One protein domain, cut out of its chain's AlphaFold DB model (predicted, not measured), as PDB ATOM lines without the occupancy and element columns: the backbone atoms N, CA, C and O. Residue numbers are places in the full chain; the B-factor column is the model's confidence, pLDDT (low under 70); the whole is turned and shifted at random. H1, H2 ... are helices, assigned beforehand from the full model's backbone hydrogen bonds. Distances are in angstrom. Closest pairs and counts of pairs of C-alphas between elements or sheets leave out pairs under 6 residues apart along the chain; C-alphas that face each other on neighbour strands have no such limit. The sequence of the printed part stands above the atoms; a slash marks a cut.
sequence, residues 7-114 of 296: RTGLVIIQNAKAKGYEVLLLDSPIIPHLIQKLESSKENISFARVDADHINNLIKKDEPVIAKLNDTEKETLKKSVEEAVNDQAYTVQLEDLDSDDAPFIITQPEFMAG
ATOM      1  N   ARG A   7     436.046 467.980 444.249       46.91
ATOM      2  CA  ARG A   7     435.748 467.563 442.868       46.91
ATOM      3  C   ARG A   7     436.959 467.630 441.930       46.91
ATOM      4  O   ARG A   7     437.077 466.761 441.078       46.91
ATOM      5  N   THR A   8     437.866 468.592 442.101       53.19
ATOM      6  CA  THR A   8     439.032 468.770 441.214       53.19
ATOM      7  C   THR A   8     440.076 467.673 441.435       53.19
ATOM      8  O   THR A   8     440.601 467.117 440.477       53.19
ATOM      9  N   GLY A   9     440.308 467.273 442.693       60.31
ATOM     10  CA  GLY A   9     441.242 466.186 443.016       60.31
ATOM     11  C   GLY A   9     440.806 464.812 442.486       60.31
ATOM     12  O   GLY A   9     441.648 463.994 442.134       60.31
ATOM     13  N   LEU A  10     439.495 464.566 442.371       65.75
ATOM     14  CA  LEU A  10     438.946 463.315 441.832       65.75
ATOM     15  C   LEU A  10     439.275 463.121 440.343       65.75
ATOM     16  O   LEU A  10     439.610 462.007 439.948       65.75
ATOM     17  N   VAL A  11     439.234 464.195 439.548       72.56
ATOM     18  CA  VAL A  11     439.546 464.158 438.107       72.56
ATOM     19  C   VAL A  11     441.038 463.904 437.877       72.56
ATOM     20  O   VAL A  11     441.402 463.017 437.112       72.56
ATOM     21  N   ILE A  12     441.909 464.602 438.612       75.81
ATOM     22  CA  ILE A  12     443.371 464.446 438.503       75.81
ATOM     23  C   ILE A  12     443.802 463.004 438.831       75.81
ATOM     24  O   ILE A  12     444.602 462.402 438.117       75.81
ATOM     25  N   ILE A  13     443.217 462.407 439.877       82.62
ATOM     26  CA  ILE A  13     443.488 461.015 440.269       82.62
ATOM     27  C   ILE A  13     443.018 460.023 439.194       82.62
ATOM     28  O   ILE A  13     443.695 459.023 438.948       82.62
ATOM     29  N   GLN A  14     441.861 460.263 438.575       80.38
ATOM     30  CA  GLN A  14     441.335 459.400 437.514       80.38
ATOM     31  C   GLN A  14     442.224 459.438 436.270       80.38
ATOM     32  O   GLN A  14     442.588 458.375 435.768       80.38
ATOM     33  N   ASN A  15     442.652 460.627 435.844       79.19
ATOM     34  CA  ASN A  15     443.539 460.793 434.691       79.19
ATOM     35  C   ASN A  15     444.902 460.130 434.932       79.19
ATOM     36  O   ASN A  15     445.423 459.445 434.053       79.19
ATOM     37  N   ALA A  16     445.444 460.236 436.151       82.06
ATOM     38  CA  ALA A  16     446.675 459.540 436.514       82.06
ATOM     39  C   ALA A  16     446.537 458.014 436.407       82.06
ATOM     40  O   ALA A  16     447.382 457.350 435.806       82.06
ATOM     41  N   LYS A  17     445.437 457.447 436.908       84.94
ATOM     42  CA  LYS A  17     445.172 456.009 436.767       84.94
ATOM     43  C   LYS A  17     444.982 455.591 435.308       84.94
ATOM     44  O   LYS A  17     445.486 454.541 434.923       84.94
ATOM     45  N   ALA A  18     444.299 456.404 434.500       82.38
ATOM     46  CA  ALA A  18     444.091 456.138 433.077       82.38
ATOM     47  C   ALA A  18     445.415 456.097 432.293       82.38
ATOM     48  O   ALA A  18     445.594 455.227 431.446       82.38
ATOM     49  N   LYS A  19     446.387 456.948 432.650       78.19
ATOM     50  CA  LYS A  19     447.760 456.917 432.107       78.19
ATOM     51  C   LYS A  19     448.656 455.834 432.726       78.19
ATOM     52  O   LYS A  19     449.877 455.848 432.547       78.19
ATOM     53  N   GLY A  20     448.078 454.896 433.477       81.81
ATOM     54  CA  GLY A  20     448.786 453.757 434.056       81.81
ATOM     55  C   GLY A  20     449.704 454.110 435.228       81.81
ATOM     56  O   GLY A  20     450.675 453.393 435.462       81.81
ATOM     57  N   TYR A  21     449.459 455.217 435.937       85.62
ATOM     58  CA  TYR A  21     450.144 455.501 437.198       85.62
ATOM     59  C   TYR A  21     449.472 454.777 438.365       85.62
ATOM     60  O   TYR A  21     448.244 454.753 438.489       85.62
ATOM     61  N   GLU A  22     450.288 454.243 439.272       87.50
ATOM     62  CA  GLU A  22     449.811 453.802 440.577       87.50
ATOM     63  C   GLU A  22     449.640 455.024 441.489       87.50
ATOM     64  O   GLU A  22     450.585 455.773 441.734       87.50
ATOM     65  N   VAL A  23     448.417 455.248 441.976       87.81
ATOM     66  CA  VAL A  23     448.095 456.406 442.822       87.81
ATOM     67  C   VAL A  23     447.911 455.960 444.266       87.81
ATOM     68  O   VAL A  23     446.978 455.217 444.578       87.81
ATOM     69  N   LEU A  24     448.770 456.470 445.148       87.50
ATOM     70  CA  LEU A  24     448.778 456.169 446.577       87.50
ATOM     71  C   LEU A  24     448.240 457.352 447.390       87.50
ATOM     72  O   LEU A  24     448.600 458.501 447.146       87.50
ATOM     73  N   LEU A  25     447.402 457.066 448.391       86.25
ATOM     74  CA  LEU A  25     446.985 458.055 449.384       86.25
ATOM     75  C   LEU A  25     447.928 457.980 450.585       86.25
ATOM     76  O   LEU A  25     447.892 457.014 451.345       86.25
ATOM     77  N   LEU A  26     448.762 459.002 450.752       81.44
ATOM     78  CA  LEU A  26     449.774 459.059 451.801       81.44
ATOM     79  C   LEU A  26     449.536 460.291 452.686       81.44
ATOM     80  O   LEU A  26     449.938 461.396 452.340       81.44
ATOM     81  N   ASP A  27     448.875 460.089 453.828       74.56
ATOM     82  CA  ASP A  27     448.456 461.158 454.749       74.56
ATOM     83  C   ASP A  27     449.117 460.988 456.125       74.56
ATOM     84  O   ASP A  27     448.508 460.553 457.103       74.56
ATOM     85  N   SER A  28     450.430 461.227 456.187       77.44
ATOM     86  CA  SER A  28     451.177 461.193 457.446       77.44
ATOM     87  C   SER A  28     452.399 462.121 457.415       77.44
ATOM     88  O   SER A  28     453.049 462.250 456.374       77.44
ATOM     89  N   PRO A  29     452.787 462.735 458.552       65.88
ATOM     90  CA  PRO A  29     453.966 463.601 458.624       65.88
ATOM     91  C   PRO A  29     455.288 462.929 458.217       65.88
ATOM     92  O   PRO A  29     456.233 463.622 457.854       65.88
ATOM     93  N   ILE A  30     455.380 461.593 458.274       77.19
ATOM     94  CA  ILE A  30     456.611 460.851 457.942       77.19
ATOM     95  C   ILE A  30     456.763 460.549 456.442       77.19
ATOM     96  O   ILE A  30     457.835 460.133 456.001       77.19
ATOM     97  N   ILE A  31     455.712 460.758 455.648       80.56
ATOM     98  CA  ILE A  31     455.660 460.369 454.233       80.56
ATOM     99  C   ILE A  31     456.813 460.937 453.395       80.56
ATOM    100  O   ILE A  31     457.408 460.153 452.654       80.56
ATOM    101  N   PRO A  32     457.222 462.216 453.528       76.50
ATOM    102  CA  PRO A  32     458.347 462.736 452.751       76.50
ATOM    103  C   PRO A  32     459.651 461.955 452.976       76.50
ATOM    104  O   PRO A  32     460.404 461.710 452.035       76.50
ATOM    105  N   HIS A  33     459.902 461.512 454.213       77.31
ATOM    106  CA  HIS A  33     461.083 460.715 454.554       77.31
ATOM    107  C   HIS A  33     460.991 459.291 454.012       77.31
ATOM    108  O   HIS A  33     461.990 458.738 453.548       77.31
ATOM    109  N   LEU A  34     459.796 458.700 454.060       81.88
ATOM    110  CA  LEU A  34     459.543 457.378 453.504       81.88
ATOM    111  C   LEU A  34     459.759 457.369 451.986       81.88
ATOM    112  O   LEU A  34     460.504 456.523 451.498       81.88
ATOM    113  N   ILE A  35     459.179 458.332 451.262       84.50
ATOM    114  CA  ILE A  35     459.345 458.489 449.808       84.50
ATOM    115  C   ILE A  35     460.829 458.616 449.459       84.50
ATOM    116  O   ILE A  35     461.350 457.810 448.694       84.50
ATOM    117  N   GLN A  36     461.545 459.538 450.111       81.81
ATOM    118  CA  GLN A  36     462.976 459.731 449.874       81.81
ATOM    119  C   GLN A  36     463.791 458.450 450.116       81.81
ATOM    120  O   GLN A  36     464.732 458.143 449.378       81.81
ATOM    121  N   LYS A  37     463.460 457.682 451.161       84.31
ATOM    122  CA  LYS A  37     464.130 456.409 451.446       84.31
ATOM    123  C   LYS A  37     463.844 455.366 450.367       84.31
ATOM    124  O   LYS A  37     464.749 454.614 450.016       84.31
ATOM    125  N   LEU A  38     462.620 455.303 449.853       86.38
ATOM    126  CA  LEU A  38     462.238 454.361 448.801       86.38
ATOM    127  C   LEU A  38     462.932 454.691 447.477       86.38
ATOM    128  O   LEU A  38     463.590 453.811 446.932       86.38
ATOM    129  N   GLU A  39     462.900 455.949 447.035       85.12
ATOM    130  CA  GLU A  39     463.566 456.392 445.795       85.12
ATOM    131  C   GLU A  39     465.089 456.215 445.838       85.12
ATOM    132  O   GLU A  39     465.715 455.920 444.829       85.12
ATOM    133  N   SER A  40     465.706 456.369 447.014       83.88
ATOM    134  CA  SER A  40     467.157 456.177 447.168       83.88
ATOM    135  C   SER A  40     467.586 454.718 447.328       83.88
ATOM    136  O   SER A  40     468.759 454.410 447.133       83.88
ATOM    137  N   SER A  41     466.681 453.820 447.732       87.69
ATOM    138  CA  SER A  41     467.016 452.417 448.030       87.69
ATOM    139  C   SER A  41     466.533 451.421 446.981       87.69
ATOM    140  O   SER A  41     466.897 450.244 447.056       87.69
ATOM    141  N   LYS A  42     465.707 451.861 446.031       85.06
ATOM    142  CA  LYS A  42     465.138 451.038 444.966       85.06
ATOM    143  C   LYS A  42     465.415 451.691 443.622       85.06
ATOM    144  O   LYS A  42     465.167 452.874 443.439       85.06
ATOM    145  N   GLU A  43     465.900 450.896 442.680       80.12
ATOM    146  CA  GLU A  43     466.028 451.322 441.290       80.12
ATOM    147  C   GLU A  43     464.641 451.366 440.630       80.12
ATOM    148  O   GLU A  43     463.760 450.575 440.971       80.12
ATOM    149  N   ASN A  44     464.454 452.289 439.681       82.69
ATOM    150  CA  ASN A  44     463.236 452.444 438.873       82.69
ATOM    151  C   ASN A  44     461.949 452.798 439.643       82.69
ATOM    152  O   ASN A  44     460.852 452.510 439.165       82.69
ATOM    153  N   ILE A  45     462.056 453.440 440.809       83.38
ATOM    154  CA  ILE A  45     460.899 453.991 441.526       83.38
ATOM    155  C   ILE A  45     461.052 455.507 441.630       83.38
ATOM    156  O   ILE A  45     462.073 455.999 442.103       83.38
ATOM    157  N   SER A  46     460.018 456.233 441.215       82.38
ATOM    158  CA  SER A  46     459.910 457.681 441.376       82.38
ATOM    159  C   SER A  46     458.493 458.040 441.806       82.38
ATOM    160  O   SER A  46     457.524 457.432 441.347       82.38
ATOM    161  N   PHE A  47     458.384 459.012 442.701       86.19
ATOM    162  CA  PHE A  47     457.130 459.548 443.192       86.19
ATOM    163  C   PHE A  47     457.004 461.005 442.757       86.19
ATOM    164  O   PHE A  47     457.928 461.802 442.898       86.19
ATOM    165  N   ALA A  48     455.815 461.364 442.296       84.19
ATOM    166  CA  ALA A  48     455.416 462.741 442.066       84.19
ATOM    167  C   ALA A  48     454.059 462.953 442.731       84.19
ATOM    168  O   ALA A  48     453.229 462.033 442.761       84.19
ATOM    169  N   ARG A  49     453.801 464.147 443.272       84.69
ATOM    170  CA  ARG A  49     452.432 464.468 443.674       84.69
ATOM    171  C   ARG A  49     451.552 464.550 442.433       84.69
ATOM    172  O   ARG A  49     451.917 465.161 441.438       84.69
ATOM    173  N   VAL A  50     450.354 463.980 442.513       83.94
ATOM    174  CA  VAL A  50     449.402 463.982 441.390       83.94
ATOM    175  C   VAL A  50     448.958 465.388 440.974       83.94
ATOM    176  O   VAL A  50     448.554 465.578 439.836       83.94
ATOM    177  N   ASP A  51     449.038 466.368 441.876       82.06
ATOM    178  CA  ASP A  51     448.684 467.770 441.641       82.06
ATOM    179  C   ASP A  51     449.897 468.671 441.337       82.06
ATOM    180  O   ASP A  51     449.730 469.888 441.235       82.06
ATOM    181  N   ALA A  52     451.100 468.098 441.197       78.25
ATOM    182  CA  ALA A  52     452.338 468.847 440.984       78.25
ATOM    183  C   ALA A  52     452.414 469.537 439.619       78.25
ATOM    184  O   ALA A  52     452.934 470.644 439.514       78.25
ATOM    185  N   ASP A  53     451.943 468.871 438.572       79.44
ATOM    186  CA  ASP A  53     452.093 469.303 437.185       79.44
ATOM    187  C   ASP A  53     451.016 468.638 436.310       79.44
ATOM    188  O   ASP A  53     450.225 467.816 436.784       79.44
ATOM    189  N   HIS A  54     450.972 468.997 435.030       81.31
ATOM    190  CA  HIS A  54     450.177 468.304 434.031       81.31
ATOM    191  C   HIS A  54     450.578 466.822 433.947       81.31
ATOM    192  O   HIS A  54     451.744 466.463 434.115       81.31
ATOM    193  N   ILE A  55     449.619 465.941 433.645       77.69
ATOM    194  CA  ILE A  55     449.819 464.484 433.709       77.69
ATOM    195  C   ILE A  55     450.939 463.973 432.787       77.69
ATOM    196  O   ILE A  55     451.608 462.988 433.107       77.69
ATOM    197  N   ASN A  56     451.179 464.670 431.674       75.44
ATOM    198  CA  ASN A  56     452.264 464.370 430.734       75.44
ATOM    199  C   ASN A  56     453.653 464.688 431.311       75.44
ATOM    200  O   ASN A  56     454.644 464.092 430.897       75.44
ATOM    201  N   ASN A  57     453.716 465.595 432.287       77.25
ATOM    202  CA  ASN A  57     454.950 466.133 432.849       77.25
ATOM    203  C   ASN A  57     455.288 465.555 434.235       77.25
ATOM    204  O   ASN A  57     456.424 465.709 434.677       77.25
ATOM    205  N   LEU A  58     454.355 464.851 434.901       75.50
ATOM    206  CA  LEU A  58     454.576 464.276 436.240       75.50
ATOM    207  C   LEU A  58     455.755 463.291 436.283       75.50
ATOM    208  O   LEU A  58     456.625 463.402 437.142       75.50
ATOM    209  N   ILE A  59     455.783 462.322 435.363       72.31
ATOM    210  CA  ILE A  59     456.900 461.392 435.157       72.31
ATOM    211  C   ILE A  59     456.993 461.168 433.650       72.31
ATOM    212  O   ILE A  59     456.090 460.585 433.056       72.31
ATOM    213  N   LYS A  60     458.066 461.651 433.018       66.00
ATOM    214  CA  LYS A  60     458.225 461.573 431.560       66.00
ATOM    215  C   LYS A  60     458.217 460.115 431.099       66.00
ATOM    216  O   LYS A  60     459.165 459.377 431.358       66.00
ATOM    217  N   LYS A  61     457.139 459.719 430.429       64.69
ATOM    218  CA  LYS A  61     457.059 458.492 429.633       64.69
ATOM    219  C   LYS A  61     457.361 458.871 428.185       64.69
ATOM    220  O   LYS A  61     456.950 459.944 427.750       64.69
ATOM    221  N   ASP A  62     458.075 458.019 427.456       58.31
ATOM    222  CA  ASP A  62     458.421 458.241 426.044       58.31
ATOM    223  C   ASP A  62     457.193 458.047 425.127       58.31
ATOM    224  O   ASP A  62     457.161 457.163 424.271       58.31
ATOM    225  N   GLU A  63     456.144 458.846 425.328       62.31
ATOM    226  CA  GLU A  63     454.946 458.863 424.489       62.31
ATOM    227  C   GLU A  63     454.988 460.074 423.539       62.31
ATOM    228  O   GLU A  63     455.241 461.200 423.979       62.31
ATOM    229  N   PRO A  64     454.756 459.884 422.227       59.28
ATOM    230  CA  PRO A  64     454.746 460.988 421.276       59.28
ATOM    231  C   PRO A  64     453.513 461.874 421.498       59.28
ATOM    232  O   PRO A  64     452.381 461.452 421.271       59.28
ATOM    233  N   VAL A  65     453.739 463.123 421.907       62.66
ATOM    234  CA  VAL A  65     452.686 464.138 422.037       62.66
ATOM    235  C   VAL A  65     452.394 464.738 420.660       62.66
ATOM    236  O   VAL A  65     453.285 465.283 420.008       62.66
ATOM    237  N   ILE A  66     451.146 464.637 420.198       65.25
ATOM    238  CA  ILE A  66     450.708 465.218 418.923       65.25
ATOM    239  C   ILE A  66     450.207 466.643 419.187       65.25
ATOM    240  O   ILE A  66     449.104 466.831 419.699       65.25
ATOM    241  N   ALA A  67     451.004 467.650 418.819       67.19
ATOM    242  CA  ALA A  67     450.599 469.050 418.922       67.19
ATOM    243  C   ALA A  67     449.465 469.367 417.930       67.19
ATOM    244  O   ALA A  67     449.634 469.224 416.717       67.19
ATOM    245  N   LYS A  68     448.305 469.793 418.445       71.81
ATOM    246  CA  LYS A  68     447.128 470.147 417.625       71.81
ATOM    247  C   LYS A  68     447.132 471.609 417.165       71.81
ATOM    248  O   LYS A  68     446.529 471.908 416.141       71.81
ATOM    249  N   LEU A  69     447.790 472.498 417.914       79.12
ATOM    250  CA  LEU A  69     447.881 473.932 417.621       79.12
ATOM    251  C   LEU A  69     449.290 474.313 417.171       79.12
ATOM    252  O   LEU A  69     450.274 473.771 417.683       79.12
ATOM    253  N   ASN A  70     449.383 475.284 416.264       83.81
ATOM    254  CA  ASN A  70     450.664 475.883 415.894       83.81
ATOM    255  C   ASN A  70     451.124 476.928 416.933       83.81
ATOM    256  O   ASN A  70     450.337 477.411 417.750       83.81
ATOM    257  N   ASP A  71     452.403 477.307 416.893       82.12
ATOM    258  CA  ASP A  71     453.003 478.213 417.887       82.12
ATOM    259  C   ASP A  71     452.317 479.590 417.953       82.12
ATOM    260  O   ASP A  71     452.210 480.190 419.021       82.12
ATOM    261  N   THR A  72     451.791 480.087 416.827       85.75
ATOM    262  CA  THR A  72     451.114 481.398 416.770       85.75
ATOM    263  C   THR A  72     449.740 481.354 417.448       85.75
ATOM    264  O   THR A  72     449.348 482.291 418.152       85.75
ATOM    265  N   GLU A  73     449.012 480.253 417.271       86.06
ATOM    266  CA  GLU A  73     447.728 480.002 417.932       86.06
ATOM    267  C   GLU A  73     447.905 479.827 419.442       86.06
ATOM    268  O   GLU A  73     447.122 480.384 420.215       86.06
ATOM    269  N   LYS A  74     448.964 479.122 419.863       84.44
ATOM    270  CA  LYS A  74     449.320 478.953 421.279       84.44
ATOM    271  C   LYS A  74     449.575 480.307 421.946       84.44
ATOM    272  O   LYS A  74     448.924 480.630 422.938       84.44
ATOM    273  N   GLU A  75     450.431 481.152 421.381       85.44
ATOM    274  CA  GLU A  75     450.720 482.470 421.973       85.44
ATOM    275  C   GLU A  75     449.479 483.376 422.058       85.44
ATOM    276  O   GLU A  75     449.262 484.061 423.062       85.44
ATOM    277  N   THR A  76     448.612 483.331 421.044       89.62
ATOM    278  CA  THR A  76     447.359 484.102 421.044       89.62
ATOM    279  C   THR A  76     446.421 483.641 422.162       89.62
ATOM    280  O   THR A  76     445.918 484.465 422.928       89.62
ATOM    281  N   LEU A  77     446.217 482.326 422.294       87.25
ATOM    282  CA  LEU A  77     445.349 481.745 423.318       87.25
ATOM    283  C   LEU A  77     445.869 482.028 424.729       87.25
ATOM    284  O   LEU A  77     445.093 482.421 425.601       87.25
ATOM    285  N   LYS A  78     447.180 481.868 424.947       87.31
ATOM    286  CA  LYS A  78     447.823 482.131 426.238       87.31
ATOM    287  C   LYS A  78     447.526 483.547 426.716       87.31
ATOM    288  O   LYS A  78     447.044 483.726 427.833       87.31
ATOM    289  N   LYS A  79     447.728 484.534 425.842       86.38
ATOM    290  CA  LYS A  79     447.489 485.942 426.157       86.38
ATOM    291  C   LYS A  79     446.026 486.219 426.514       86.38
ATOM    292  O   LYS A  79     445.761 486.905 427.496       86.38
ATOM    293  N   SER A  80     445.075 485.649 425.771       86.69
ATOM    294  CA  SER A  80     443.644 485.792 426.085       86.69
ATOM    295  C   SER A  80     443.273 485.204 427.450       86.69
ATOM    296  O   SER A  80     442.437 485.770 428.153       86.69
ATOM    297  N   VAL A  81     443.890 484.086 427.844       87.00
ATOM    298  CA  VAL A  81     443.665 483.478 429.164       87.00
ATOM    299  C   VAL A  81     444.310 484.315 430.272       87.00
ATOM    300  O   VAL A  81     443.666 484.567 431.287       87.00
ATOM    301  N   GLU A  82     445.540 484.794 430.080       86.12
ATOM    302  CA  GLU A  82     446.236 485.660 431.047       86.12
ATOM    303  C   GLU A  82     445.461 486.960 431.319       86.12
ATOM    304  O   GLU A  82     445.287 487.345 432.478       86.12
ATOM    305  N   GLU A  83     444.927 487.598 430.273       85.12
ATOM    306  CA  GLU A  83     444.082 488.795 430.390       85.12
ATOM    307  C   GLU A  83     442.782 488.516 431.161       85.12
ATOM    308  O   GLU A  83     442.339 489.352 431.951       85.12
ATOM    309  N   ALA A  84     442.177 487.340 430.970       83.94
ATOM    310  CA  ALA A  84     440.934 486.960 431.640       83.94
ATOM    311  C   ALA A  84     441.127 486.590 433.121       83.94
ATOM    312  O   ALA A  84     440.237 486.842 433.934       83.94
ATOM    313  N   VAL A  85     442.266 485.989 433.480       79.75
ATOM    314  CA  VAL A  85     442.553 485.552 434.858       79.75
ATOM    315  C   VAL A  85     442.904 486.740 435.767       79.75
ATOM    316  O   VAL A  85     442.618 486.668 436.960       79.75
ATOM    317  N   ASN A  86     443.437 487.843 435.217       67.00
ATOM    318  CA  ASN A  86     443.676 489.140 435.885       67.00
ATOM    319  C   ASN A  86     444.223 489.046 437.331       67.00
ATOM    320  O   ASN A  86     443.845 489.822 438.212       67.00
ATOM    321  N   ASP A  87     445.104 488.079 437.588       61.19
ATOM    322  CA  ASP A  87     445.692 487.829 438.903       61.19
ATOM    323  C   ASP A  87     447.178 487.483 438.743       61.19
ATOM    324  O   ASP A  87     447.550 486.602 437.970       61.19
ATOM    325  N   GLN A  88     448.035 488.186 439.487       63.81
ATOM    326  CA  GLN A  88     449.488 487.973 439.515       63.81
ATOM    327  C   GLN A  88     449.876 486.691 440.280       63.81
ATOM    328  O   GLN A  88     451.055 486.345 440.345       63.81
ATOM    329  N   ALA A  89     448.911 486.001 440.900       67.19
ATOM    330  CA  ALA A  89     449.148 484.801 441.697       67.19
ATOM    331  C   ALA A  89     449.281 483.499 440.882       67.19
ATOM    332  O   ALA A  89     449.700 482.487 441.449       67.19
ATOM    333  N   TYR A  90     448.947 483.500 439.587       72.69
ATOM    334  CA  TYR A  90     448.964 482.302 438.738       72.69
ATOM    335  C   TYR A  90     449.860 482.482 437.511       72.69
ATOM    336  O   TYR A  90     449.989 483.572 436.964       72.69
ATOM    337  N   THR A  91     450.483 481.391 437.062       78.81
ATOM    338  CA  THR A  91     451.213 481.330 435.789       78.81
ATOM    339  C   THR A  91     450.428 480.456 434.821       78.81
ATOM    340  O   THR A  91     450.060 479.338 435.173       78.81
ATOM    341  N   VAL A  92     450.177 480.955 433.609       83.56
ATOM    342  CA  VAL A  92     449.470 480.207 432.562       83.56
ATOM    343  C   VAL A  92     450.487 479.449 431.712       83.56
ATOM    344  O   VAL A  92     451.411 480.038 431.144       83.56
ATOM    345  N   GLN A  93     450.313 478.133 431.621       82.56
ATOM    346  CA  GLN A  93     451.077 477.256 430.738       82.56
ATOM    347  C   GLN A  93     450.110 476.550 429.792       82.56
ATOM    348  O   GLN A  93     449.030 476.133 430.206       82.56
ATOM    349  N   LEU A  94     450.485 476.469 428.515       85.06
ATOM    350  CA  LEU A  94     449.716 475.743 427.515       85.06
ATOM    351  C   LEU A  94     450.318 474.363 427.317       85.06
ATOM    352  O   LEU A  94     451.512 474.239 427.056       85.06
ATOM    353  N   GLU A  95     449.457 473.362 427.392       79.00
ATOM    354  CA  GLU A  95     449.795 471.960 427.203       79.00
ATOM    355  C   GLU A  95     448.960 471.397 426.056       79.00
ATOM    356  O   GLU A  95     447.818 471.809 425.835       79.00
ATOM    357  N   ASP A  96     449.538 470.463 425.305       78.62
ATOM    358  CA  ASP A  96     448.800 469.742 424.275       78.62
ATOM    359  C   ASP A  96     447.912 468.685 424.949       78.62
ATOM    360  O   ASP A  96     448.396 467.796 425.656       78.62
ATOM    361  N   LEU A  97     446.600 468.823 424.742       75.56
ATOM    362  CA  LEU A  97     445.565 468.020 425.391       75.56
ATOM    363  C   LEU A  97     444.978 466.968 424.445       75.56
ATOM    364  O   LEU A  97     444.723 467.218 423.252       75.56
ATOM    365  N   ASP A  98     444.690 465.796 425.001       71.56
ATOM    366  CA  ASP A  98     443.881 464.796 424.323       71.56
ATOM    367  C   ASP A  98     442.392 465.156 424.363       71.56
ATOM    368  O   ASP A  98     441.956 466.030 425.111       71.56
ATOM    369  N   SER A  99     441.584 464.516 423.516       73.06
ATOM    370  CA  SER A  99     440.156 464.866 423.394       73.06
ATOM    371  C   SER A  99     439.345 464.641 424.678       73.06
ATOM    372  O   SER A  99     438.290 465.253 424.835       73.06
ATOM    373  N   ASP A 100     439.847 463.796 425.579       72.69
ATOM    374  CA  ASP A 100     439.206 463.461 426.852       72.69
ATOM    375  C   ASP A 100     439.797 464.244 428.045       72.69
ATOM    376  O   ASP A 100     439.315 464.112 429.174       72.69
ATOM    377  N   ASP A 101     440.828 465.067 427.820       73.75
ATOM    378  CA  ASP A 101     441.468 465.851 428.875       73.75
ATOM    379  C   ASP A 101     440.630 467.079 429.270       73.75
ATOM    380  O   ASP A 101     439.897 467.680 428.478       73.75
ATOM    381  N   ALA A 102     440.755 467.491 430.534       78.25
ATOM    382  CA  ALA A 102     440.099 468.698 431.019       78.25
ATOM    383  C   ALA A 102     440.740 469.952 430.387       78.25
ATOM    384  O   ALA A 102     441.963 470.081 430.426       78.25
ATOM    385  N   PRO A 103     439.949 470.928 429.896       80.38
ATOM    386  CA  PRO A 103     440.476 472.091 429.173       80.38
ATOM    387  C   PRO A 103     441.270 473.064 430.056       80.38
ATOM    388  O   PRO A 103     442.051 473.859 429.546       80.38
ATOM    389  N   PHE A 104     441.066 473.018 431.377       83.19
ATOM    390  CA  PHE A 104     441.819 473.799 432.355       83.19
ATOM    391  C   PHE A 104     442.138 472.934 433.570       83.19
ATOM    392  O   PHE A 104     441.243 472.308 434.149       83.19
ATOM    393  N   ILE A 105     443.402 472.944 433.990       78.88
ATOM    394  CA  ILE A 105     443.877 472.261 435.195       78.88
ATOM    395  C   ILE A 105     444.659 473.269 436.031       78.88
ATOM    396  O   ILE A 105     445.492 474.007 435.515       78.88
ATOM    397  N   ILE A 106     444.374 473.302 437.333       81.12
ATOM    398  CA  ILE A 106     445.139 474.095 438.295       81.12
ATOM    399  C   ILE A 106     446.091 473.142 439.006       81.12
ATOM    400  O   ILE A 106     445.643 472.241 439.717       81.12
ATOM    401  N   THR A 107     447.387 473.352 438.810       78.94
ATOM    402  CA  THR A 107     448.457 472.580 439.445       78.94
ATOM    403  C   THR A 107     449.137 473.402 440.533       78.94
ATOM    404  O   THR A 107     449.116 474.637 440.529       78.94
ATOM    405  N   GLN A 108     449.733 472.713 441.501       77.06
ATOM    406  CA  GLN A 108     450.618 473.311 442.486       77.06
ATOM    407  C   GLN A 108     452.020 472.734 442.282       77.06
ATOM    408  O   GLN A 108     452.295 471.654 442.803       77.06
ATOM    409  N   PRO A 109     452.926 473.460 441.603       72.75
ATOM    410  CA  PRO A 109     454.274 472.972 441.350       72.75
ATOM    411  C   PRO A 109     454.995 472.489 442.611       72.75
ATOM    412  O   PRO A 109     454.864 473.101 443.675       72.75
ATOM    413  N   GLU A 110     455.823 471.448 442.496       67.38
ATOM    414  CA  GLU A 110     456.580 470.898 443.639       67.38
ATOM    415  C   GLU A 110     457.448 471.959 444.336       67.38
ATOM    416  O   GLU A 110     457.593 471.955 445.556       67.38
ATOM    417  N   PHE A 111     457.970 472.943 443.595       59.16
ATOM    418  CA  PHE A 111     458.726 474.051 444.189       59.16
ATOM    419  C   PHE A 111     457.858 474.994 445.047       59.16
ATOM    420  O   PHE A 111     458.371 475.653 445.952       59.16
ATOM    421  N   MET A 112     456.543 475.036 444.804       55.19
ATOM    422  CA  MET A 112     455.555 475.798 445.579       55.19
ATOM    423  C   MET A 112     455.057 475.032 446.814       55.19
ATOM    424  O   MET A 112     454.391 475.622 447.666       55.19
ATOM    425  N   ALA A 113     455.400 473.746 446.970       56.06
ATOM    426  CA  ALA A 113     455.076 472.923 448.144       56.06
ATOM    427  C   ALA A 113     455.858 473.314 449.422       56.06
ATOM    428  O   ALA A 113     455.773 472.638 450.447       56.06
ATOM    429  N   GLY A 114     456.580 474.435 449.384       54.94
ATOM    430  CA  GLY A 114     457.498 474.901 450.414       54.94
ATOM    431  C   GLY A 114     458.941 474.680 449.949       54.94
ATOM    432  O   GLY A 114     459.321 473.540 449.690       54.94
TER     433      GLY A 114
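This is residues 7 to 114 of the 296 residues of an uncharacterized protein of Abscondita terminalis (UniProt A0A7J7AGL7). Little regular structure is seen here: H2 and H4 lie at opposite ends of a loose, loop-rich body, with H1 and the short H3 between them. A long unnamed tail after H4 folds back toward the middle. The printed part has 108 residues with four named helices, H1 to H4 in order, and no named strand; the class is all helix, with 42 residues in named elements. It is loose, with a radius of gyration of the C-alphas of 16.2 A and spans of 46 by 32 by 25 A.

H1, residues 7 to 18, and H3, residues 55 to 58, are close but not clearly touching; their closest C-alphas, of Ala 16 and Ile 55, are 6.5 A apart. H2, residues 31 to 41, is apart from H4, residues 71 to 85. Every O i to N i+4 pair is within hydrogen-bond range in H2 and H4, and 7 of 8 in H1; H3 is too short for one.

H1 begins at C-alpha 7 (435.748, 467.563, 442.868) and spans 17.2 A; H2 spans 15.2 A and H3 5.4 A. H4 spans 21.2 A, ending at C-alpha 85 (442.553, 485.552, 434.858).

The C-alphas farthest apart, of Ser 41 and Glu 83, are 46.5 A apart. The printed part has no cut, and the three links between helices are long. Low-confidence residues are 7 to 10, 29, 60 to 67, 86 to 89 and 110 to 114.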